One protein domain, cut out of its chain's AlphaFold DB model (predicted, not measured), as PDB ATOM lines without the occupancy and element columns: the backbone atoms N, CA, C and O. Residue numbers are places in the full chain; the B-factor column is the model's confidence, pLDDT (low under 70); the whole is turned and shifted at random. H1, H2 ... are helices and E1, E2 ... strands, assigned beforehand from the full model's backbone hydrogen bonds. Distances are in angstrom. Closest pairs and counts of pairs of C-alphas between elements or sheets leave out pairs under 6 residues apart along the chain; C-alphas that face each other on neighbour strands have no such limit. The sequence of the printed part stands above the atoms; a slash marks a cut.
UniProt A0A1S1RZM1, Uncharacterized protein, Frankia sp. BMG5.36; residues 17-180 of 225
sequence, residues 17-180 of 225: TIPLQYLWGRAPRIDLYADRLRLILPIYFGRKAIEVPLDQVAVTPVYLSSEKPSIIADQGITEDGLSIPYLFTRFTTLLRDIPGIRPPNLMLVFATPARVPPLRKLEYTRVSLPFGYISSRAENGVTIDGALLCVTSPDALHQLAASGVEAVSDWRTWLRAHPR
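What this domain is: This is residues 17 to 180 of the 225 residues of an uncharacterized protein of Frankia sp. BMG5.36 (UniProt A0A1S1RZM1). There is little regular structure: two small sheets, both antiparallel meanders, meet at E4 and E6, H1 on both, H2 on the second's other face. Of 164 printed residues 52 are in named elements, seven strands then two helices: mixed. It is compact, radius of gyration of the C-alphas 14.9 A, spans 40 by 39 by 31 A.

How they stand to each other: E1, residues 17 to 19, E2, 29 to 32, E3, 36 to 40, and E4, 49 to 53, form hairpins; N 31 and O 38 are 2.8 A apart. E5, 57 to 61, E6, 106 to 115, and E7, 143 to 149, do likewise. H1, 156 to 161, is on both sheets; H2, 171 to 177, is on the second's opposite face. In them every O i to N i+4 pair is within hydrogen-bond range.

Where its parts are: E1 begins at C-alpha 17 (44.438, -10.192, -13.627); H2 ends at C-alpha 177 (24.524, -30.120, -11.060).

The domain as a whole: There is no cut; links 62 to 105 and 116 to 142 are long; 46 residues have pLDDT under 70.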
ATOM      1  N   THR A  17      44.981 -10.661 -12.353       95.06
ATOM      2  CA  THR A  17      44.438 -10.192 -13.627       95.06
ATOM      3  C   THR A  17      44.945 -11.088 -14.747       95.06
ATOM      4  O   THR A  17      46.152 -11.223 -14.934       95.06
ATOM      5  N   ILE A  18      44.020 -11.658 -15.516       94.25
ATOM      6  CA  ILE A  18      44.310 -12.516 -16.664       94.25
ATOM      7  C   ILE A  18      43.976 -11.734 -17.939       94.25
ATOM      8  O   ILE A  18      42.797 -11.469 -18.205       94.25
ATOM      9  N   PRO A  19      44.979 -11.332 -18.732       92.00
ATOM     10  CA  PRO A  19      44.742 -10.610 -19.975       92.00
ATOM     11  C   PRO A  19      44.070 -11.502 -21.028       92.00
ATOM     12  O   PRO A  19      44.431 -12.668 -21.214       92.00
ATOM     13  N   LEU A  20      43.104 -10.924 -21.746       88.62
ATOM     14  CA  LEU A  20      42.510 -11.531 -22.934       88.62
ATOM     15  C   LEU A  20      43.144 -10.923 -24.188       88.62
ATOM     16  O   LEU A  20      43.534  -9.754 -24.199       88.62
ATOM     17  N   GLN A  21      43.255 -11.717 -25.252       81.94
ATOM     18  CA  GLN A  21      43.793 -11.247 -26.524       81.94
ATOM     19  C   GLN A  21      42.892 -10.147 -27.072       81.94
ATOM     20  O   GLN A  21      41.677 -10.334 -27.154       81.94
ATOM     21  N   TYR A  22      43.498  -9.027 -27.459       76.75
ATOM     22  CA  TYR A  22      42.795  -7.849 -27.939       76.75
ATOM     23  C   TYR A  22      43.665  -6.993 -28.845       76.75
ATOM     24  O   TYR A  22      44.880  -6.953 -28.669       76.75
ATOM     25  N   LEU A  23      43.031  -6.317 -29.806       63.19
ATOM     26  CA  LEU A  23      43.733  -5.513 -30.803       63.19
ATOM     27  C   LEU A  23      43.841  -4.032 -30.397       63.19
ATOM     28  O   LEU A  23      44.961  -3.544 -30.336       63.19
ATOM     29  N   TRP A  24      42.754  -3.318 -30.050       61.81
ATOM     30  CA  TRP A  24      42.808  -1.851 -29.828       61.81
ATOM     31  C   TRP A  24      41.770  -1.263 -28.875       61.81
ATOM     32  O   TRP A  24      40.583  -1.483 -29.069       61.81
ATOM     33  N   GLY A  25      42.160  -0.410 -27.917       67.00
ATOM     34  CA  GLY A  25      41.251   0.245 -26.953       67.00
ATOM     35  C   GLY A  25      41.380  -0.302 -25.522       67.00
ATOM     36  O   GLY A  25      42.473  -0.668 -25.096       67.00
ATOM     37  N   ARG A  26      40.274  -0.388 -24.763       69.62
ATOM     38  CA  ARG A  26      40.294  -0.982 -23.411       69.62
ATOM     39  C   ARG A  26      40.565  -2.484 -23.507       69.62
ATOM     40  O   ARG A  26      39.707  -3.211 -23.995       69.62
ATOM     41  N   ALA A  27      41.704  -2.925 -22.973       80.50
ATOM     42  CA  ALA A  27      42.069  -4.336 -22.946       80.50
ATOM     43  C   ALA A  27      41.050  -5.157 -22.117       80.50
ATOM     44  O   ALA A  27      40.932  -4.923 -20.902       80.50
ATOM     45  N   PRO A  28      40.300  -6.080 -22.750       88.81
ATOM     46  CA  PRO A  28      39.473  -7.050 -22.064       88.81
ATOM     47  C   PRO A  28      40.366  -7.983 -21.250       88.81
ATOM     48  O   PRO A  28      41.512  -8.267 -21.604       88.81
ATOM     49  N   ARG A  29      39.851  -8.413 -20.107       93.19
ATOM     50  CA  ARG A  29      40.605  -9.179 -19.113       93.19
ATOM     51  C   ARG A  29      39.655  -9.797 -18.103       93.19
ATOM     52  O   ARG A  29      38.521  -9.343 -17.957       93.19
ATOM     53  N   ILE A  30      40.151 -10.778 -17.372       95.44
ATOM     54  CA  ILE A  30      39.484 -11.333 -16.202       95.44
ATOM     55  C   ILE A  30      40.197 -10.775 -14.972       95.44
ATOM     56  O   ILE A  30      41.390 -11.003 -14.796       95.44
ATOM     57  N   ASP A  31      39.479 -10.028 -14.143       96.25
ATOM     58  CA  ASP A  31      39.959  -9.551 -12.848       96.25
ATOM     59  C   ASP A  31      39.386 -10.480 -11.761       96.25
ATOM     60  O   ASP A  31      38.168 -10.628 -11.650       96.25
ATOM     61  N   LEU A  32      40.253 -11.119 -10.978       96.25
ATOM     62  CA  LEU A  32      39.879 -12.050  -9.910       96.25
ATOM     63  C   LEU A  32      39.975 -11.357  -8.553       96.25
ATOM     64  O   LEU A  32      40.989 -10.732  -8.235       96.25
ATOM     65  N   TYR A  33      38.916 -11.481  -7.763       95.44
ATOM     66  CA  TYR A  33      38.816 -11.007  -6.384       95.44
ATOM     67  C   TYR A  33      38.715 -12.216  -5.445       95.44
ATOM     68  O   TYR A  33      38.769 -13.353  -5.898       95.44
ATOM     69  N   ALA A  34      38.600 -11.982  -4.138       92.44
ATOM     70  CA  ALA A  34      38.522 -13.062  -3.152       92.44
ATOM     71  C   ALA A  34      37.232 -13.903  -3.257       92.44
ATOM     72  O   ALA A  34      37.231 -15.062  -2.873       92.44
ATOM     73  N   ASP A  35      36.149 -13.305  -3.749       93.88
ATOM     74  CA  ASP A  35      34.782 -13.842  -3.742       93.88
ATOM     75  C   ASP A  35      34.153 -13.926  -5.139       93.88
ATOM     76  O   ASP A  35      33.133 -14.585  -5.338       93.88
ATOM     77  N   ARG A  36      34.736 -13.242  -6.127       95.75
ATOM     78  CA  ARG A  36      34.123 -13.078  -7.449       95.75
ATOM     79  C   ARG A  36      35.132 -12.955  -8.578       95.75
ATOM     80  O   ARG A  36      36.244 -12.444  -8.422       95.75
ATOM     81  N   LEU A  37      34.667 -13.337  -9.755       96.50
ATOM     82  CA  LEU A  37      35.300 -13.096 -11.035       96.50
ATOM     83  C   LEU A  37      34.630 -11.903 -11.716       96.50
ATOM     84  O   LEU A  37      33.407 -11.804 -11.796       96.50
ATOM     85  N   ARG A  38      35.445 -10.994 -12.249       95.62
ATOM     86  CA  ARG A  38      34.988  -9.844 -13.024       95.62
ATOM     87  C   ARG A  38      35.534  -9.910 -14.440       95.62
ATOM     88  O   ARG A  38      36.714  -9.662 -14.683       95.62
ATOM     89  N   LEU A  39      34.654 -10.180 -15.393       94.81
ATOM     90  CA  LEU A  39      34.972 -10.186 -16.810       94.81
ATOM     91  C   LEU A  39      34.827  -8.771 -17.376       94.81
ATOM     92  O   LEU A  39      33.728  -8.237 -17.559       94.81
ATOM     93  N   ILE A  40      35.969  -8.152 -17.652       92.12
ATOM     94  CA  ILE A  40      36.051  -6.858 -18.313       92.12
ATOM     95  C   ILE A  40      35.921  -7.067 -19.817       92.12
ATOM     96  O   ILE A  40      36.787  -7.673 -20.450       92.12
ATOM     97  N   LEU A  41      34.848  -6.520 -20.379       87.19
ATOM     98  CA  LEU A  41      34.515  -6.669 -21.788       87.19
ATOM     99  C   LEU A  41      35.181  -5.602 -22.679       87.19
ATOM    100  O   LEU A  41      35.594  -4.544 -22.185       87.19
ATOM    101  N   PRO A  42      35.256  -5.858 -23.997       81.50
ATOM    102  CA  PRO A  42      35.670  -4.871 -24.992       81.50
ATOM    103  C   PRO A  42      34.866  -3.562 -24.951       81.50
ATOM    104  O   PRO A  42      33.723  -3.508 -24.494       81.50
ATOM    105  N   ILE A  43      35.450  -2.493 -25.503       81.56
ATOM    106  CA  ILE A  43      34.912  -1.126 -25.395       81.56
ATOM    107  C   ILE A  43      33.525  -0.926 -26.027       81.56
ATOM    108  O   ILE A  43      32.806  -0.007 -25.628       81.56
ATOM    109  N   TYR A  44      33.113  -1.764 -26.979       78.88
ATOM    110  CA  TYR A  44      31.788  -1.673 -27.600       78.88
ATOM    111  C   TYR A  44      30.643  -2.055 -26.634       78.88
ATOM    112  O   TYR A  44      29.511  -1.613 -26.832       78.88
ATOM    113  N   PHE A  45      30.941  -2.725 -25.510       80.56
ATOM    114  CA  PHE A  45      30.036  -2.902 -24.357       80.56
ATOM    115  C   PHE A  45      30.090  -1.735 -23.341       80.56
ATOM    116  O   PHE A  45      29.435  -1.741 -22.293       80.56
ATOM    117  N   GLY A  46      30.879  -0.694 -23.623       80.81
ATOM    118  CA  GLY A  46      31.090   0.449 -22.741       80.81
ATOM    119  C   GLY A  46      32.024   0.147 -21.565       80.81
ATOM    120  O   GLY A  46      33.070  -0.481 -21.709       80.81
ATOM    121  N   ARG A  47      31.690   0.671 -20.376       83.69
ATOM    122  CA  ARG A  47      32.523   0.532 -19.161       83.69
ATOM    123  C   ARG A  47      32.100  -0.608 -18.232       83.69
ATOM    124  O   ARG A  47      32.826  -0.880 -17.275       83.69
ATOM    125  N   LYS A  48      30.954  -1.235 -18.497       86.31
ATOM    126  CA  LYS A  48      30.381  -2.287 -17.653       86.31
ATOM    127  C   LYS A  48      31.188  -3.585 -17.765       86.31
ATOM    128  O   LYS A  48      31.908  -3.797 -18.736       86.31
ATOM    129  N   ALA A  49      31.072  -4.411 -16.737       90.75
ATOM    130  CA  ALA A  49      31.689  -5.723 -16.635       90.75
ATOM    131  C   ALA A  49      30.601  -6.751 -16.318       90.75
ATOM    132  O   ALA A  49      29.535  -6.371 -15.830       90.75
ATOM    133  N   ILE A  50      30.890  -8.018 -16.589       93.06
ATOM    134  CA  ILE A  50      30.115  -9.134 -16.050       93.06
ATOM    135  C   ILE A  50      30.800  -9.559 -14.753       93.06
ATOM    136  O   ILE A  50      32.020  -9.706 -14.722       93.06
ATOM    137  N   GLU A  51      30.033  -9.697 -13.679       95.06
ATOM    138  CA  GLU A  51      30.527 -10.093 -12.360       95.06
ATOM    139  C   GLU A  51      29.795 -11.368 -11.947       95.06
ATOM    140  O   GLU A  51      28.569 -11.417 -12.026       95.06
ATOM    141  N   VAL A  52      30.553 -12.399 -11.575       94.81
ATOM    142  CA  VAL A  52      30.034 -13.725 -11.215       94.81
ATOM    143  C   VAL A  52      30.743 -14.192  -9.941       94.81
ATOM    144  O   VAL A  52      31.973 -14.085  -9.882       94.81
ATOM    145  N   PRO A  53      30.019 -14.677  -8.919       95.44
ATOM    146  CA  PRO A  53      30.624 -15.331  -7.757       95.44
ATOM    147  C   PRO A  53      31.524 -16.503  -8.168       95.44
ATOM    148  O   PRO A  53      31.226 -17.188  -9.146       95.44
ATOM    149  N   LEU A  54      32.638 -16.722  -7.463       94.88
ATOM    150  CA  LEU A  54      33.612 -17.764  -7.840       94.88
ATOM    151  C   LEU A  54      33.034 -19.184  -7.765       94.88
ATOM    152  O   LEU A  54      33.370 -20.016  -8.598       94.88
ATOM    153  N   ASP A  55      32.129 -19.422  -6.819       93.25
ATOM    154  CA  ASP A  55      31.374 -20.668  -6.638       93.25
ATOM    155  C   ASP A  55      30.292 -20.888  -7.708       93.25
ATOM    156  O   ASP A  55      29.702 -21.959  -7.787       93.25
ATOM    157  N   GLN A  56      30.028 -19.887  -8.551       94.75
ATOM    158  CA  GLN A  56      29.041 -19.945  -9.633       94.75
ATOM    159  C   GLN A  56      29.681 -19.903 -11.020       94.75
ATOM    160  O   GLN A  56      28.986 -19.672 -12.017       94.75
ATOM    161  N   VAL A  57      30.994 -20.111 -11.110       95.69
ATOM    162  CA  VAL A  57      31.713 -20.163 -12.380       95.69
ATOM    163  C   VAL A  57      32.638 -21.368 -12.434       95.69
ATOM    164  O   VAL A  57      33.456 -21.595 -11.547       95.69
ATOM    165  N   ALA A  58      32.544 -22.095 -13.541       95.44
ATOM    166  CA  ALA A  58      33.497 -23.120 -13.910       95.44
ATOM    167  C   ALA A  58      34.317 -22.692 -15.123       95.44
ATOM    168  O   ALA A  58      33.899 -21.874 -15.951       95.44
ATOM    169  N   VAL A  59      35.504 -23.276 -15.232       95.06
ATOM    170  CA  VAL A  59      36.418 -23.082 -16.346       95.06
ATOM    171  C   VAL A  59      36.759 -24.417 -16.984       95.06
ATOM    172  O   VAL A  59      37.066 -25.394 -16.306       95.06
ATOM    173  N   THR A  60      36.752 -24.444 -18.312       91.69
ATOM    174  CA  THR A  60      37.209 -25.598 -19.079       91.69
ATOM    175  C   THR A  60      38.053 -25.140 -20.276       91.69
ATOM    176  O   THR A  60      37.745 -24.119 -20.907       91.69
ATOM    177  N   PRO A  61      39.165 -25.824 -20.594       88.81
ATOM    178  CA  PRO A  61      39.919 -25.545 -21.807       88.81
ATOM    179  C   PRO A  61      39.090 -25.896 -23.047       88.81
ATOM    180  O   PRO A  61      38.521 -26.980 -23.133       88.81
ATOM    181  N   VAL A  62      39.072 -25.023 -24.058       83.06
ATOM    182  CA  VAL A  62      38.241 -25.238 -25.263       83.06
ATOM    183  C   VAL A  62      38.616 -26.520 -26.014       83.06
ATOM    184  O   VAL A  62      37.745 -27.163 -26.582       83.06
ATOM    185  N   TYR A  63      39.888 -26.931 -25.990       75.69
ATOM    186  CA  TYR A  63      40.328 -28.176 -26.633       75.69
ATOM    187  C   TYR A  63      39.819 -29.448 -25.933       75.69
ATOM    188  O   TYR A  63      39.864 -30.513 -26.541       75.69
ATOM    189  N   LEU A  64      39.361 -29.350 -24.678       65.56
ATOM    190  CA  LEU A  64      38.695 -30.444 -23.960       65.56
ATOM    191  C   LEU A  64      37.174 -30.422 -24.144       65.56
ATOM    192  O   LEU A  64      36.513 -31.404 -23.819       65.56
ATOM    193  N   SER A  65      36.613 -29.337 -24.682       61.28
ATOM    194  CA  SER A  65      35.204 -29.301 -25.055       61.28
ATOM    195  C   SER A  65      34.990 -30.178 -26.289       61.28
ATOM    196  O   SER A  65      35.652 -30.001 -27.312       61.28
ATOM    197  N   SER A  66      34.051 -31.121 -26.203       55.06
ATOM    198  CA  SER A  66      33.669 -32.006 -27.312       55.06
ATOM    199  C   SER A  66      33.119 -31.242 -28.521       55.06
ATOM    200  O   SER A  66      33.238 -31.697 -29.658       55.06
ATOM    201  N   GLU A  67      32.572 -30.048 -28.299       55.94
ATOM    202  CA  GLU A  67      32.159 -29.128 -29.352       55.94
ATOM    203  C   GLU A  67      33.320 -28.214 -29.734       55.94
ATOM    204  O   GLU A  67      33.773 -27.392 -28.933       55.94
ATOM    205  N   LYS A  68      33.762 -28.304 -30.994       52.38
ATOM    206  CA  LYS A  68      34.588 -27.254 -31.592       52.38
ATOM    207  C   LYS A  68      33.713 -26.006 -31.686       52.38
ATOM    208  O   LYS A  68      32.768 -26.021 -32.476       52.38
ATOM    209  N   PRO A  69      33.991 -24.932 -30.930       50.28
ATOM    210  CA  PRO A  69      33.184 -23.735 -31.031       50.28
ATOM    211  C   PRO A  69      33.277 -23.221 -32.461       50.28
ATOM    212  O   PRO A  69      34.357 -22.866 -32.944       50.28
ATOM    213  N   SER A  70      32.146 -23.209 -33.163       48.78
ATOM    214  CA  SER A  70      32.080 -22.540 -34.447       48.78
ATOM    215  C   SER A  70      32.293 -21.057 -34.179       48.78
ATOM    216  O   SER A  70      31.415 -20.363 -33.677       48.78
ATOM    217  N   ILE A  71      33.480 -20.562 -34.533       48.91
ATOM    218  CA  ILE A  71      33.850 -19.137 -34.484       48.91
ATOM    219  C   ILE A  71      32.906 -18.294 -35.383       48.91
ATOM    220  O   ILE A  71      32.971 -17.068 -35.373       48.91
ATOM    221  N   ILE A  72      32.049 -18.962 -36.166       42.38
ATOM    222  CA  ILE A  72      31.203 -18.421 -37.232       42.38
ATOM    223  C   ILE A  72      29.702 -18.644 -36.941       42.38
ATOM    224  O   ILE A  72      28.874 -18.050 -37.617       42.38
ATOM    225  N   ALA A  73      29.310 -19.460 -35.949       42.50
ATOM    226  CA  ALA A  73      27.890 -19.649 -35.645       42.50
ATOM    227  C   ALA A  73      27.337 -18.372 -34.999       42.50
ATOM    228  O   ALA A  73      27.650 -18.076 -33.846       42.50
ATOM    229  N   ASP A  74      26.520 -17.646 -35.765       49.91
ATOM    230  CA  ASP A  74      26.039 -16.269 -35.563       49.91
ATOM    231  C   ASP A  74      25.422 -15.942 -34.187       49.91
ATOM    232  O   ASP A  74      25.092 -14.788 -33.931       49.91
ATOM    233  N   GLN A  75      25.245 -16.912 -33.281       55.81
ATOM    234  CA  GLN A  75      24.591 -16.694 -31.983       55.81
ATOM    235  C   GLN A  75      25.240 -17.430 -30.799       55.81
ATOM    236  O   GLN A  75      24.852 -17.201 -29.654       55.81
ATOM    237  N   GLY A  76      26.240 -18.296 -31.030       63.19
ATOM    238  CA  GLY A  76      26.895 -19.038 -29.944       63.19
ATOM    239  C   GLY A  76      25.943 -19.893 -29.099       63.19
ATOM    240  O   GLY A  76      26.158 -20.022 -27.898       63.19
ATOM    241  N   ILE A  77      24.868 -20.414 -29.696       66.31
ATOM    242  CA  ILE A  77      23.897 -21.288 -29.028       66.31
ATOM    243  C   ILE A  77      24.294 -22.748 -29.296       66.31
ATOM    244  O   ILE A  77      24.519 -23.110 -30.450       66.31
ATOM    245  N   THR A  78      24.414 -23.566 -28.250       68.50
ATOM    246  CA  THR A  78      24.696 -25.008 -28.347       68.50
ATOM    247  C   THR A  78      23.449 -25.792 -28.763       68.50
ATOM    248  O   THR A  78      22.335 -25.269 -28.701       68.50
ATOM    249  N   GLU A  79      23.610 -27.063 -29.146       67.94
ATOM    250  CA  GLU A  79      22.482 -27.941 -29.516       67.94
ATOM    251  C   GLU A  79      21.428 -28.047 -28.402       67.94
ATOM    252  O   GLU A  79      20.227 -28.073 -28.663       67.94
ATOM    253  N   ASP A  80      21.879 -27.990 -27.149       68.81
ATOM    254  CA  ASP A  80      21.036 -28.046 -25.951       68.81
ATOM    255  C   ASP A  80      20.367 -26.693 -25.615       68.81
ATOM    256  O   ASP A  80      19.709 -26.545 -24.584       68.81
ATOM    257  N   GLY A  81      20.545 -25.673 -26.463       73.12
ATOM    258  CA  GLY A  81      19.974 -24.337 -26.288       73.12
ATOM    259  C   GLY A  81      20.739 -23.435 -25.313       73.12
ATOM    260  O   GLY A  81      20.194 -22.419 -24.867       73.12
ATOM    261  N   LEU A  82      21.988 -23.765 -24.967       80.75
ATOM    262  CA  LEU A  82      22.813 -22.947 -24.072       80.75
ATOM    263  C   LEU A  82      23.523 -21.847 -24.860       80.75
ATOM    264  O   LEU A  82      24.118 -22.106 -25.895       80.75
ATOM    265  N   SER A  83      23.482 -20.609 -24.377       85.06
ATOM    266  CA  SER A  83      24.132 -19.463 -25.014       85.06
ATOM    267  C   SER A  83      25.541 -19.286 -24.453       85.06
ATOM    268  O   SER A  83      25.730 -18.702 -23.386       85.06
ATOM    269  N   ILE A  84      26.536 -19.789 -25.178       86.31
ATOM    270  CA  ILE A  84      27.961 -19.675 -24.857       86.31
ATOM    271  C   ILE A  84      28.689 -19.033 -26.050       86.31
ATOM    272  O   ILE A  84      29.402 -19.694 -26.810       86.31
ATOM    273  N   PRO A  85      28.505 -17.723 -26.260       84.12
ATOM    274  CA  PRO A  85      29.096 -17.044 -27.395       84.12
ATOM    275  C   PRO A  85      30.582 -16.777 -27.201       84.12
ATOM    276  O   PRO A  85      31.092 -16.593 -26.091       84.12
ATOM    277  N   TYR A  86      31.272 -16.649 -28.332       80.94
ATOM    278  CA  TYR A  86      32.553 -15.969 -28.354       80.94
ATOM    279  C   TYR A  86      32.323 -14.471 -28.188       80.94
ATOM    280  O   TYR A  86      31.870 -13.777 -29.097       80.94
ATOM    281  N   LEU A  87      32.635 -13.965 -26.996       79.19
ATOM    282  CA  LEU A  87      32.615 -12.535 -26.731       79.19
ATOM    283  C   LEU A  87      33.826 -11.939 -27.430       79.19
ATOM    284  O   LEU A  87      34.910 -11.962 -26.856       79.19
ATOM    285  N   PHE A  88      33.647 -11.476 -28.675       69.88
ATOM    286  CA  PHE A  88      34.695 -10.982 -29.569       69.88
ATOM    287  C   PHE A  88      35.675 -10.047 -28.858       69.88
ATOM    288  O   PHE A  88      35.564  -8.822 -28.905       69.88
ATOM    289  N   THR A  89      36.707 -10.618 -28.246       59.91
ATOM    290  CA  THR A  89      37.873  -9.867 -27.800       59.91
ATOM    291  C   THR A  89      38.750  -9.512 -29.003       59.91
ATOM    292  O   THR A  89      39.761  -8.845 -28.858       59.91
ATOM    293  N   ARG A  90      38.348  -9.895 -30.223       63.22
ATOM    294  CA  ARG A  90      38.981  -9.527 -31.492       63.22
ATOM    295  C   ARG A  90      37.929  -9.310 -32.582       63.22
ATOM    296  O   ARG A  90      36.900  -9.977 -32.583       63.22
ATOM    297  N   PHE A  91      38.241  -8.450 -33.545       55.31
ATOM    298  CA  PHE A  91      37.487  -8.310 -34.790       55.31
ATOM    299  C   PHE A  91      37.802  -9.498 -35.711       55.31
ATOM    300  O   PHE A  91      38.854  -9.535 -36.341       55.31
ATOM    301  N   THR A  92      36.942 -10.515 -35.736       50.12
ATOM    302  CA  THR A  92      37.224 -11.798 -36.408       50.12
ATOM    303  C   THR A  92      37.016 -11.789 -37.916       50.12
ATOM    304  O   THR A  92      37.661 -12.576 -38.602       50.12
ATOM    305  N   THR A  93      36.143 -10.939 -38.456       48.88
ATOM    306  CA  THR A  93      35.647 -11.148 -39.832       48.88
ATOM    307  C   THR A  93      36.409 -10.387 -40.912       48.88
ATOM    308  O   THR A  93      36.257 -10.708 -42.082       48.88
ATOM    309  N   LEU A  94      37.263  -9.420 -40.559       50.09
ATOM    310  CA  LEU A  94      38.089  -8.697 -41.543       50.09
ATOM    311  C   LEU A  94      39.530  -9.211 -41.636       50.09
ATOM    312  O   LEU A  94      40.234  -8.868 -42.576       50.09
ATOM    313  N   LEU A  95      39.982 -10.005 -40.664       53.03
ATOM    314  CA  LEU A  95      41.406 -10.246 -40.427       53.03
ATOM    315  C   LEU A  95      41.699 -11.726 -40.143       53.03
ATOM    316  O   LEU A  95      42.532 -12.039 -39.302       53.03
ATOM    317  N   ARG A  96      40.987 -12.651 -40.801       48.09
ATOM    318  CA  ARG A  96      41.105 -14.104 -40.558       48.09
ATOM    319  C   ARG A  96      42.526 -14.643 -40.791       48.09
ATOM    320  O   ARG A  96      42.912 -15.593 -40.116       48.09
ATOM    321  N   ASP A  97      43.294 -13.979 -41.653       53.47
ATOM    322  CA  ASP A  97      44.608 -14.434 -42.122       53.47
ATOM    323  C   ASP A  97      45.792 -13.626 -41.560       53.47
ATOM    324  O   ASP A  97      46.903 -13.724 -42.077       53.47
ATOM    325  N   ILE A  98      45.605 -12.826 -40.497       55.69
ATOM    326  CA  ILE A  98      46.755 -12.169 -39.853       55.69
ATOM    327  C   ILE A  98      47.534 -13.194 -39.003       55.69
ATOM    328  O   ILE A  98      46.960 -13.806 -38.093       55.69
ATOM    329  N   PRO A  99      48.855 -13.343 -39.218       49.69
ATOM    330  CA  PRO A  99      49.721 -14.156 -38.368       49.69
ATOM    331  C   PRO A  99      49.643 -13.735 -36.889       49.69
ATOM    332  O   PRO A  99      49.730 -12.555 -36.562       49.69
ATOM    333  N   GLY A 100      49.496 -14.701 -35.973       57.75
ATOM    334  CA  GLY A 100      49.421 -14.452 -34.519       57.75
ATOM    335  C   GLY A 100      48.003 -14.414 -33.930       57.75
ATOM    336  O   GLY A 100      47.825 -14.239 -32.719       57.75
ATOM    337  N   ILE A 101      46.982 -14.629 -34.756       59.84
ATOM    338  CA  ILE A 101      45.584 -14.719 -34.333       59.84
ATOM    339  C   ILE A 101      45.266 -16.140 -33.830       59.84
ATOM    340  O   ILE A 101      45.320 -17.103 -34.590       59.84
ATOM    341  N   ARG A 102      44.912 -16.283 -32.541       68.44
ATOM    342  CA  ARG A 102      44.617 -17.586 -31.909       68.44
ATOM    343  C   ARG A 102      43.105 -17.829 -31.788       68.44
ATOM    344  O   ARG A 102      42.369 -16.872 -31.538       68.44
ATOM    345  N   PRO A 103      42.610 -19.065 -31.997       74.56
ATOM    346  CA  PRO A 103      41.218 -19.408 -31.708       74.56
ATOM    347  C   PRO A 103      40.924 -19.294 -30.198       74.56
ATOM    348  O   PRO A 103      41.867 -19.300 -29.401       74.56
ATOM    349  N   PRO A 104      39.640 -19.203 -29.785       81.50
ATOM    350  CA  PRO A 104      39.274 -19.276 -28.373       81.50
ATOM    351  C   PRO A 104      39.871 -20.531 -27.731       81.50
ATOM    352  O   PRO A 104      39.801 -21.617 -28.303       81.50
ATOM    353  N   ASN A 105      40.478 -20.374 -26.558       86.69
ATOM    354  CA  ASN A 105      41.212 -21.429 -25.854       86.69
ATOM    355  C   ASN A 105      40.711 -21.652 -24.420       86.69
ATOM    356  O   ASN A 105      41.077 -22.649 -23.799       86.69
ATOM    357  N   LEU A 106      39.846 -20.771 -23.914       90.88
ATOM    358  CA  LEU A 106      39.234 -20.863 -22.594       90.88
ATOM    359  C   LEU A 106      37.715 -20.721 -22.710       90.88
ATOM    360  O   LEU A 106      37.234 -19.839 -23.421       90.88
ATOM    361  N   MET A 107      36.970 -21.545 -21.986       91.94
ATOM    362  CA  MET A 107      35.534 -21.388 -21.813       91.94
ATOM    363  C   MET A 107      35.225 -21.171 -20.335       91.94
ATOM    364  O   MET A 107      35.658 -21.947 -19.484       91.94
ATOM    365  N   LEU A 108      34.487 -20.102 -20.050       94.50
ATOM    366  CA  LEU A 108      33.832 -19.899 -18.763       94.50
ATOM    367  C   LEU A 108      32.384 -20.347 -18.878       94.50
ATOM    368  O   LEU A 108      31.740 -20.071 -19.890       94.50
ATOM    369  N   VAL A 109      31.877 -20.983 -17.834       93.88
ATOM    370  CA  VAL A 109      30.490 -21.434 -17.743       93.88
ATOM    371  C   VAL A 109      29.913 -20.959 -16.418       93.88
ATOM    372  O   VAL A 109      30.592 -21.019 -15.397       93.88
ATOM    373  N   PHE A 110      28.692 -20.436 -16.443       94.31
ATOM    374  CA  PHE A 110      28.049 -19.793 -15.304       94.31
ATOM    375  C   PHE A 110      26.876 -20.637 -14.813       94.31
ATOM    376  O   PHE A 110      26.011 -21.014 -15.604       94.31
ATOM    377  N   ALA A 111      26.819 -20.894 -13.506       92.25
ATOM    378  CA  ALA A 111      25.704 -21.612 -12.886       92.25
ATOM    379  C   ALA A 111      24.374 -20.868 -13.111       92.25
ATOM    380  O   ALA A 111      23.361 -21.464 -13.477       92.25
ATOM    381  N   THR A 112      24.414 -19.540 -12.972       89.75
ATOM    382  CA  THR A 112      23.307 -18.637 -13.300       89.75
ATOM    383  C   THR A 112      23.641 -17.858 -14.569       89.75
ATOM    384  O   THR A 112      24.746 -17.316 -14.658       89.75
ATOM    385  N   PRO A 113      22.715 -17.718 -15.537       89.94
ATOM    386  CA  PRO A 113      22.989 -16.925 -16.725       89.94
ATOM    387  C   PRO A 113      23.328 -15.479 -16.377       89.94
ATOM    388  O   PRO A 113      22.605 -14.791 -15.656       89.94
ATOM    389  N   ALA A 114      24.432 -15.001 -16.933       90.19
ATOM    390  CA  ALA A 114      24.912 -13.656 -16.714       90.19
ATOM    391  C   ALA A 114      24.286 -12.696 -17.728       90.19
ATOM    392  O   ALA A 114      24.319 -12.933 -18.939       90.19
ATOM    393  N   ARG A 115      23.758 -11.564 -17.253       87.38
ATOM    394  CA  ARG A 115      23.270 -10.503 -18.139       87.38
ATOM    395  C   ARG A 115      24.439  -9.813 -18.837       87.38
ATOM    396  O   ARG A 115      25.335  -9.257 -18.200       87.38
ATOM    397  N   VAL A 116      24.388  -9.785 -20.160       86.50
ATOM    398  CA  VAL A 116      25.351  -9.079 -20.997       86.50
ATOM    399  C   VAL A 116      25.083  -7.575 -20.907       86.50
ATOM    400  O   VAL A 116      23.938  -7.132 -21.045       86.50
ATOM    401  N   PRO A 117      26.116  -6.745 -20.684       87.38
ATOM    402  CA  PRO A 117      25.963  -5.303 -20.764       87.38
ATOM    403  C   PRO A 117      25.444  -4.839 -22.135       87.38
ATOM    404  O   PRO A 117      25.815  -5.410 -23.157       87.38
ATOM    405  N   PRO A 118      24.644  -3.760 -22.190       84.69
ATOM    406  CA  PRO A 118      24.106  -3.263 -23.450       84.69
ATOM    407  C   PRO A 118      25.218  -2.776 -24.376       84.69
ATOM    408  O   PRO A 118      26.114  -2.039 -23.943       84.69
ATOM    409  N   LEU A 119      25.108  -3.107 -25.661       81.19
ATOM    410  CA  LEU A 119      25.992  -2.580 -26.694       81.19
ATOM    411  C   LEU A 119      25.842  -1.053 -26.768       81.19
ATOM    412  O   LEU A 119      24.735  -0.500 -26.804       81.19
ATOM    413  N   ARG A 120      26.974  -0.344 -26.724       77.94
ATOM    414  CA  ARG A 120      27.033   1.128 -26.682       77.94
ATOM    415  C   ARG A 120      27.421   1.758 -28.004       77.94
ATOM    416  O   ARG A 120      27.122   2.932 -28.197       77.94
ATOM    417  N   LYS A 121      28.058   1.005 -28.891       66.75
ATOM    418  CA  LYS A 121      28.366   1.450 -30.245       66.75
ATOM    419  C   LYS A 121      27.524   0.639 -31.217       66.75
ATOM    420  O   LYS A 121      27.501  -0.585 -31.125       66.75
ATOM    421  N   LEU A 122      26.822   1.340 -32.107       59.56
ATOM    422  CA  LEU A 122      26.274   0.742 -33.315       59.56
ATOM    423  C   LEU A 122      27.478   0.492 -34.222       59.56
ATOM    424  O   LEU A 122      27.927   1.377 -34.947       59.56
ATOM    425  N   GLU A 123      28.110  -0.658 -34.057       51.75
ATOM    426  CA  GLU A 123      29.210  -1.026 -34.927       51.75
ATOM    427  C   GLU A 123      28.610  -1.450 -36.275       51.75
ATOM    428  O   GLU A 123      27.983  -2.498 -36.391       51.75
ATOM    429  N   TYR A 124      28.766  -0.587 -37.291       45.59
ATOM    430  CA  TYR A 124      28.504  -0.858 -38.718       45.59
ATOM    431  C   TYR A 124      29.536  -1.831 -39.282       45.59
ATOM    432  O   TYR A 124      30.207  -1.601 -40.289       45.59
ATOM    433  N   THR A 125      29.768  -2.902 -38.557       48.34
ATOM    434  CA  THR A 125      30.852  -3.800 -38.861       48.34
ATOM    435  C   THR A 125      30.281  -4.959 -39.634       48.34
ATOM    436  O   THR A 125      29.258  -5.511 -39.249       48.34
ATOM    437  N   ARG A 126      30.967  -5.386 -40.700       49.25
ATOM    438  CA  ARG A 126      30.663  -6.638 -41.426       49.25
ATOM    439  C   ARG A 126      30.831  -7.899 -40.551       49.25
ATOM    440  O   ARG A 126      30.855  -9.012 -41.057       49.25
ATOM    441  N   VAL A 127      31.027  -7.703 -39.251       52.91
ATOM    442  CA  VAL A 127      31.134  -8.703 -38.203       52.91
ATOM    443  C   VAL A 127      29.788  -8.726 -37.496       52.91
ATOM    444  O   VAL A 127      29.444  -7.753 -36.822       52.91
ATOM    445  N   SER A 128      29.037  -9.816 -37.649       59.84
ATOM    446  CA  SER A 128      27.890 -10.091 -36.788       59.84
ATOM    447  C   SER A 128      28.391 -10.169 -35.349       59.84
ATOM    448  O   SER A 128      29.193 -11.041 -35.023       59.84
ATOM    449  N   LEU A 129      27.978  -9.231 -34.495       67.94
ATOM    450  CA  LEU A 129      28.178  -9.347 -33.049       67.94
ATOM    451  C   LEU A 129      27.415 -10.585 -32.544       67.94
ATOM    452  O   LEU A 129      26.378 -10.911 -33.120       67.94
ATOM    453  N   PRO A 130      27.846 -11.241 -31.445       67.69
ATOM    454  CA  PRO A 130      27.162 -12.435 -30.941       67.69
ATOM    455  C   PRO A 130      25.732 -12.130 -30.475       67.69
ATOM    456  O   PRO A 130      24.946 -13.037 -30.229       67.69
ATOM    457  N   PHE A 131      25.409 -10.841 -30.326       74.88
ATOM    458  CA  PHE A 131      24.100 -10.335 -29.959       74.88
ATOM    459  C   PHE A 131      23.745  -9.145 -30.845       74.88
ATOM    460  O   PHE A 131      24.595  -8.301 -31.147       74.88
ATOM    461  N   GLY A 132      22.465  -9.021 -31.186       71.56
ATOM    462  CA  GLY A 132      21.942  -7.846 -31.871       71.56
ATOM    463  C   GLY A 132      22.050  -6.570 -31.026       71.56
ATOM    464  O   GLY A 132      21.888  -6.580 -29.801       71.56
ATOM    465  N   TYR A 133      22.273  -5.429 -31.687       72.50
ATOM    466  CA  TYR A 133      22.340  -4.123 -31.018       72.50
ATOM    467  C   TYR A 133      21.064  -3.822 -30.218       72.50
ATOM    468  O   TYR A 133      21.145  -3.441 -29.050       72.50
ATOM    469  N   ILE A 134      19.895  -4.040 -30.826       73.50
ATOM    470  CA  ILE A 134      18.588  -3.773 -30.210       73.50
ATOM    471  C   ILE A 134      18.317  -4.745 -29.055       73.50
ATOM    472  O   ILE A 134      17.983  -4.291 -27.962       73.50
ATOM    473  N   SER A 135      18.517  -6.054 -29.254       74.38
ATOM    474  CA  SER A 135      18.243  -7.062 -28.220       74.38
ATOM    475  C   SER A 135      19.100  -6.850 -26.970       74.38
ATOM    476  O   SER A 135      18.586  -6.889 -25.854       74.38
ATOM    477  N   SER A 136      20.379  -6.482 -27.125       79.31
ATOM    478  CA  SER A 136      21.260  -6.167 -25.985       79.31
ATOM    479  C   SER A 136      20.771  -4.996 -25.115       79.31
ATOM    480  O   SER A 136      21.185  -4.860 -23.961       79.31
ATOM    481  N   ARG A 137      19.910  -4.127 -25.661       78.31
ATOM    482  CA  ARG A 137      19.392  -2.917 -25.008       78.31
ATOM    483  C   ARG A 137      17.947  -3.046 -24.530       78.31
ATOM    484  O   ARG A 137      17.461  -2.090 -23.931       78.31
ATOM    485  N   ALA A 138      17.291  -4.180 -24.774       77.94
ATOM    486  CA  ALA A 138      15.956  -4.455 -24.254       77.94
ATOM    487  C   ALA A 138      15.934  -4.384 -22.714       77.94
ATOM    488  O   ALA A 138      16.967  -4.551 -22.053       77.94
ATOM    489  N   GLU A 139      14.751  -4.160 -22.140       73.88
ATOM    490  CA  GLU A 139      14.547  -4.041 -20.688       73.88
ATOM    491  C   GLU A 139      15.089  -5.259 -19.925       73.88
ATOM    492  O   GLU A 139      15.855  -5.106 -18.966       73.88
ATOM    493  N   ASN A 140      14.820  -6.455 -20.450       73.12
ATOM    494  CA  ASN A 140      15.337  -7.721 -19.923       73.12
ATOM    495  C   ASN A 140      16.777  -8.004 -20.402       73.12
ATOM    496  O   ASN A 140      17.566  -8.640 -19.706       73.12
ATOM    497  N   GLY A 141      17.185  -7.402 -21.524       77.06
ATOM    498  CA  GLY A 141      18.516  -7.540 -22.119       77.06
ATOM    499  C   GLY A 141      18.796  -8.950 -22.640       77.06
ATOM    500  O   GLY A 141      17.886  -9.748 -22.825       77.06
ATOM    501  N   VAL A 142      20.074  -9.253 -22.879       83.94
ATOM    502  CA  VAL A 142      20.523 -10.588 -23.303       83.94
ATOM    503  C   VAL A 142      21.284 -11.253 -22.164       83.94
ATOM    504  O   VAL A 142      22.085 -10.604 -21.491       83.94
ATOM    505  N   THR A 143      21.056 -12.547 -21.962       87.56
ATOM    506  CA  THR A 143      21.755 -13.370 -20.968       87.56
ATOM    507  C   THR A 143      22.585 -14.451 -21.643       87.56
ATOM    508  O   THR A 143      22.117 -15.048 -22.613       87.56
ATOM    509  N   ILE A 144      23.747 -14.765 -21.080       88.88
ATOM    510  CA  ILE A 144      24.623 -15.854 -21.523       88.88
ATOM    511  C   ILE A 144      24.869 -16.858 -20.407       88.88
ATOM    512  O   ILE A 144      24.959 -16.492 -19.240       88.88
ATOM    513  N   ASP A 145      25.023 -18.117 -20.786       90.94
ATOM    514  CA  ASP A 145      25.327 -19.244 -19.898       90.94
ATOM    515  C   ASP A 145      26.827 -19.453 -19.715       90.94
ATOM    516  O   ASP A 145      27.269 -20.189 -18.842       90.94
ATOM    517  N   GLY A 146      27.620 -18.810 -20.559       92.00
ATOM    518  CA  GLY A 146      29.061 -18.891 -20.530       92.00
ATOM    519  C   GLY A 146      29.673 -17.951 -21.550       92.00
ATOM    520  O   GLY A 146      28.978 -17.231 -22.266       92.00
ATOM    521  N   ALA A 147      30.994 -17.954 -21.619       90.81
ATOM    522  CA  ALA A 147      31.736 -17.162 -22.577       90.81
ATOM    523  C   ALA A 147      32.945 -17.941 -23.078       90.81
ATOM    524  O   ALA A 147      33.780 -18.397 -22.294       90.81
ATOM    525  N   LEU A 148      33.077 -18.018 -24.398       88.56
ATOM    526  CA  LEU A 148      34.328 -18.412 -25.029       88.56
ATOM    527  C   LEU A 148      35.257 -17.203 -25.043       88.56
ATOM    528  O   LEU A 148      34.860 -16.100 -25.429       88.56
ATOM    529  N   LEU A 149      36.503 -17.416 -24.637       88.12
ATOM    530  CA  LEU A 149      37.513 -16.383 -24.470       88.12
ATOM    531  C   LEU A 149      38.839 -16.831 -25.088       88.12
ATOM    532  O   LEU A 149      39.143 -18.018 -25.209       88.12
ATOM    533  N   CYS A 150      39.649 -15.847 -25.469       87.44
ATOM    534  CA  CYS A 150      41.019 -16.075 -25.903       87.44
ATOM    535  C   CYS A 150      41.968 -15.485 -24.861       87.44
ATOM    536  O   CYS A 150      42.206 -14.277 -24.855       87.44
ATOM    537  N   VAL A 151      42.488 -16.315 -23.960       89.81
ATOM    538  CA  VAL A 151      43.507 -15.905 -22.983       89.81
ATOM    539  C   VAL A 151      44.887 -15.885 -23.635       89.81
ATOM    540  O   VAL A 151      45.208 -16.744 -24.460       89.81
ATOM    541  N   THR A 152      45.717 -14.907 -23.270       86.50
ATOM    542  CA  THR A 152      47.106 -14.828 -23.756       86.50
ATOM    543  C   THR A 152      48.091 -15.562 -22.851       86.50
ATOM    544  O   THR A 152      49.122 -16.029 -23.333       86.50
ATOM    545  N   SER A 153      47.776 -15.681 -21.558       88.06
ATOM    546  CA  SER A 153      48.612 -16.374 -20.578       88.06
ATOM    547  C   SER A 153      48.428 -17.896 -20.672       88.06
ATOM    548  O   SER A 153      47.284 -18.356 -20.628       88.06
ATOM    549  N   PRO A 154      49.517 -18.685 -20.761       85.31
ATOM    550  CA  PRO A 154      49.437 -20.148 -20.727       85.31
ATOM    551  C   PRO A 154      48.954 -20.677 -19.366       85.31
ATOM    552  O   PRO A 154      48.283 -21.702 -19.315       85.31
ATOM    553  N   ASP A 155      49.199 -19.936 -18.282       91.88
ATOM    554  CA  ASP A 155      48.855 -20.343 -16.913       91.88
ATOM    555  C   ASP A 155      47.440 -19.925 -16.495       91.88
ATOM    556  O   ASP A 155      47.067 -20.079 -15.333       91.88
ATOM    557  N   ALA A 156      46.636 -19.370 -17.407       92.50
ATOM    558  CA  ALA A 156      45.326 -18.801 -17.083       92.50
ATOM    559  C   ALA A 156      44.400 -19.791 -16.355       92.50
ATOM    560  O   ALA A 156      43.751 -19.414 -15.383       92.50
ATOM    561  N   LEU A 157      44.375 -21.059 -16.782       92.56
ATOM    562  CA  LEU A 157      43.604 -22.122 -16.125       92.56
ATOM    563  C   LEU A 157      44.059 -22.348 -14.685       92.56
ATOM    564  O   LEU A 157      43.235 -22.348 -13.775       92.56
ATOM    565  N   HIS A 158      45.369 -22.480 -14.473       93.62
ATOM    566  CA  HIS A 158      45.936 -22.646 -13.140       93.62
ATOM    567  C   HIS A 158      45.658 -21.419 -12.260       93.62
ATOM    568  O   HIS A 158      45.305 -21.553 -11.094       93.62
ATOM    569  N   GLN A 159      45.760 -20.209 -12.816       94.81
ATOM    570  CA  GLN A 159      45.469 -18.973 -12.090       94.81
ATOM    571  C   GLN A 159      43.996 -18.861 -11.684       94.81
ATOM    572  O   GLN A 159      43.728 -18.390 -10.576       94.81
ATOM    573  N   LEU A 160      43.067 -19.290 -12.546       95.44
ATOM    574  CA  LEU A 160      41.633 -19.361 -12.252       95.44
ATOM    575  C   LEU A 160      41.357 -20.389 -11.151       95.44
ATOM    576  O   LEU A 160      40.776 -20.028 -10.129       95.44
ATOM    577  N   ALA A 161      41.864 -21.613 -11.313       94.38
ATOM    578  CA  ALA A 161      41.710 -22.691 -10.341       94.38
ATOM    579  C   ALA A 161      42.258 -22.307  -8.960       94.38
ATOM    580  O   ALA A 161      41.563 -22.388  -7.953       94.38
ATOM    581  N   ALA A 162      43.476 -21.764  -8.913       94.25
ATOM    582  CA  ALA A 162      44.101 -21.305  -7.675       94.25
ATOM    583  C   ALA A 162      43.443 -20.048  -7.074       94.25
ATOM    584  O   ALA A 162      43.875 -19.595  -6.018       94.25
ATOM    585  N   SER A 163      42.455 -19.453  -7.747       93.81
ATOM    586  CA  SER A 163      41.629 -18.371  -7.199       93.81
ATOM    587  C   SER A 163      40.240 -18.854  -6.778       93.81
ATOM    588  O   SER A 163      39.433 -18.022  -6.397       93.81
ATOM    589  N   GLY A 164      39.957 -20.161  -6.842       93.44
ATOM    590  CA  GLY A 164      38.686 -20.752  -6.415       93.44
ATOM    591  C   GLY A 164      37.662 -20.981  -7.527       93.44
ATOM    592  O   GLY A 164      36.559 -21.411  -7.224       93.44
ATOM    593  N   VAL A 165      38.001 -20.721  -8.796       95.69
ATOM    594  CA  VAL A 165      37.146 -21.105  -9.935       95.69
ATOM    595  C   VAL A 165      37.260 -22.610 -10.157       95.69
ATOM    596  O   VAL A 165      38.370 -23.129 -10.265       95.69
ATOM    597  N   GLU A 166      36.141 -23.316 -10.280       95.25
ATOM    598  CA  GLU A 166      36.173 -24.767 -10.473       95.25
ATOM    599  C   GLU A 166      36.675 -25.132 -11.878       95.25
ATOM    600  O   GLU A 166      36.116 -24.703 -12.889       95.25
ATOM    601  N   ALA A 167      37.746 -25.924 -11.967       94.19
ATOM    602  CA  ALA A 167      38.242 -26.443 -13.238       94.19
ATOM    603  C   ALA A 167      37.555 -27.776 -13.560       94.19
ATOM    604  O   ALA A 167      37.733 -28.753 -12.834       94.19
ATOM    605  N   VAL A 168      36.803 -27.823 -14.661       92.12
ATOM    606  CA  VAL A 168      35.953 -28.972 -15.010       92.12
ATOM    607  C   VAL A 168      36.327 -29.568 -16.363       92.12
ATOM    608  O   VAL A 168      36.618 -28.857 -17.330       92.12
ATOM    609  N   SER A 169      36.298 -30.898 -16.446       86.81
ATOM    610  CA  SER A 169      36.464 -31.632 -17.705       86.81
ATOM    611  C   SER A 169      35.166 -31.663 -18.518       86.81
ATOM    612  O   SER A 169      35.200 -31.425 -19.720       86.81
ATOM    613  N   ASP A 170      34.027 -31.895 -17.858       87.81
ATOM    614  CA  ASP A 170      32.690 -31.875 -18.461       87.81
ATOM    615  C   ASP A 170      31.836 -30.740 -17.878       87.81
ATOM    616  O   ASP A 170      31.195 -30.854 -16.828       87.81
ATOM    617  N   TRP A 171      31.812 -29.627 -18.604       88.31
ATOM    618  CA  TRP A 171      31.074 -28.428 -18.222       88.31
ATOM    619  C   TRP A 171      29.547 -28.600 -18.271       88.31
ATOM    620  O   TRP A 171      28.833 -27.898 -17.555       88.31
ATOM    621  N   ARG A 172      29.023 -29.534 -19.081       86.69
ATOM    622  CA  ARG A 172      27.577 -29.805 -19.155       86.69
ATOM    623  C   ARG A 172      27.104 -30.514 -17.903       86.69
ATOM    624  O   ARG A 172      26.057 -30.179 -17.350       86.69
ATOM    625  N   THR A 173      27.867 -31.504 -17.452       88.62
ATOM    626  CA  THR A 173      27.576 -32.197 -16.195       88.62
ATOM    627  C   THR A 173      27.666 -31.238 -15.015       88.62
ATOM    628  O   THR A 173      26.764 -31.242 -14.180       88.62
ATOM    629  N   TRP A 174      28.654 -30.340 -15.010       91.38
ATOM    630  CA  TRP A 174      28.728 -29.272 -14.016       91.38
ATOM    631  C   TRP A 174      27.488 -28.363 -14.035       91.38
ATOM    632  O   TRP A 174      26.864 -28.173 -12.995       91.38
ATOM    633  N   LEU A 175      27.053 -27.872 -15.203       88.50
ATOM    634  CA  LEU A 175      25.839 -27.047 -15.307       88.50
ATOM    635  C   LEU A 175      24.588 -27.758 -14.794       88.50
ATOM    636  O   LEU A 175      23.789 -27.148 -14.094       88.50
ATOM    637  N   ARG A 176      24.414 -29.044 -15.127       86.38
ATOM    638  CA  ARG A 176      23.261 -29.840 -14.671       86.38
ATOM    639  C   ARG A 176      23.248 -30.056 -13.159       86.38
ATOM    640  O   ARG A 176      22.178 -30.261 -12.596       86.38
ATOM    641  N   ALA A 177      24.412 -30.018 -12.511       88.81
ATOM    642  CA  ALA A 177      24.524 -30.120 -11.060       88.81
ATOM    643  C   ALA A 177      24.148 -28.814 -10.333       88.81
ATOM    644  O   ALA A 177      23.930 -28.839  -9.122       88.81
ATOM    645  N   HIS A 178      24.043 -27.690 -11.049       86.69
ATOM    646  CA  HIS A 178      23.710 -26.393 -10.467       86.69
ATOM    647  C   HIS A 178      22.226 -26.056 -10.694       86.69
ATOM    648  O   HIS A 178      21.744 -26.138 -11.827       86.69
ATOM    649  N   PRO A 179      21.472 -25.665  -9.645       74.25
ATOM    650  CA  PRO A 179      20.061 -25.322  -9.783       74.25
ATOM    651  C   PRO A 179      19.868 -24.171 -10.771       74.25
ATOM    652  O   PRO A 179      20.352 -23.062 -10.551       74.25
ATOM    653  N   ARG A 180      19.120 -24.425 -11.846       75.94
ATOM    654  CA  ARG A 180      18.893 -23.455 -12.915       75.94
ATOM    655  C   ARG A 180      17.417 -23.394 -13.287       75.94
ATOM    656  O   ARG A 180      16.767 -24.414 -13.496       75.94
TER     657      ARG A 180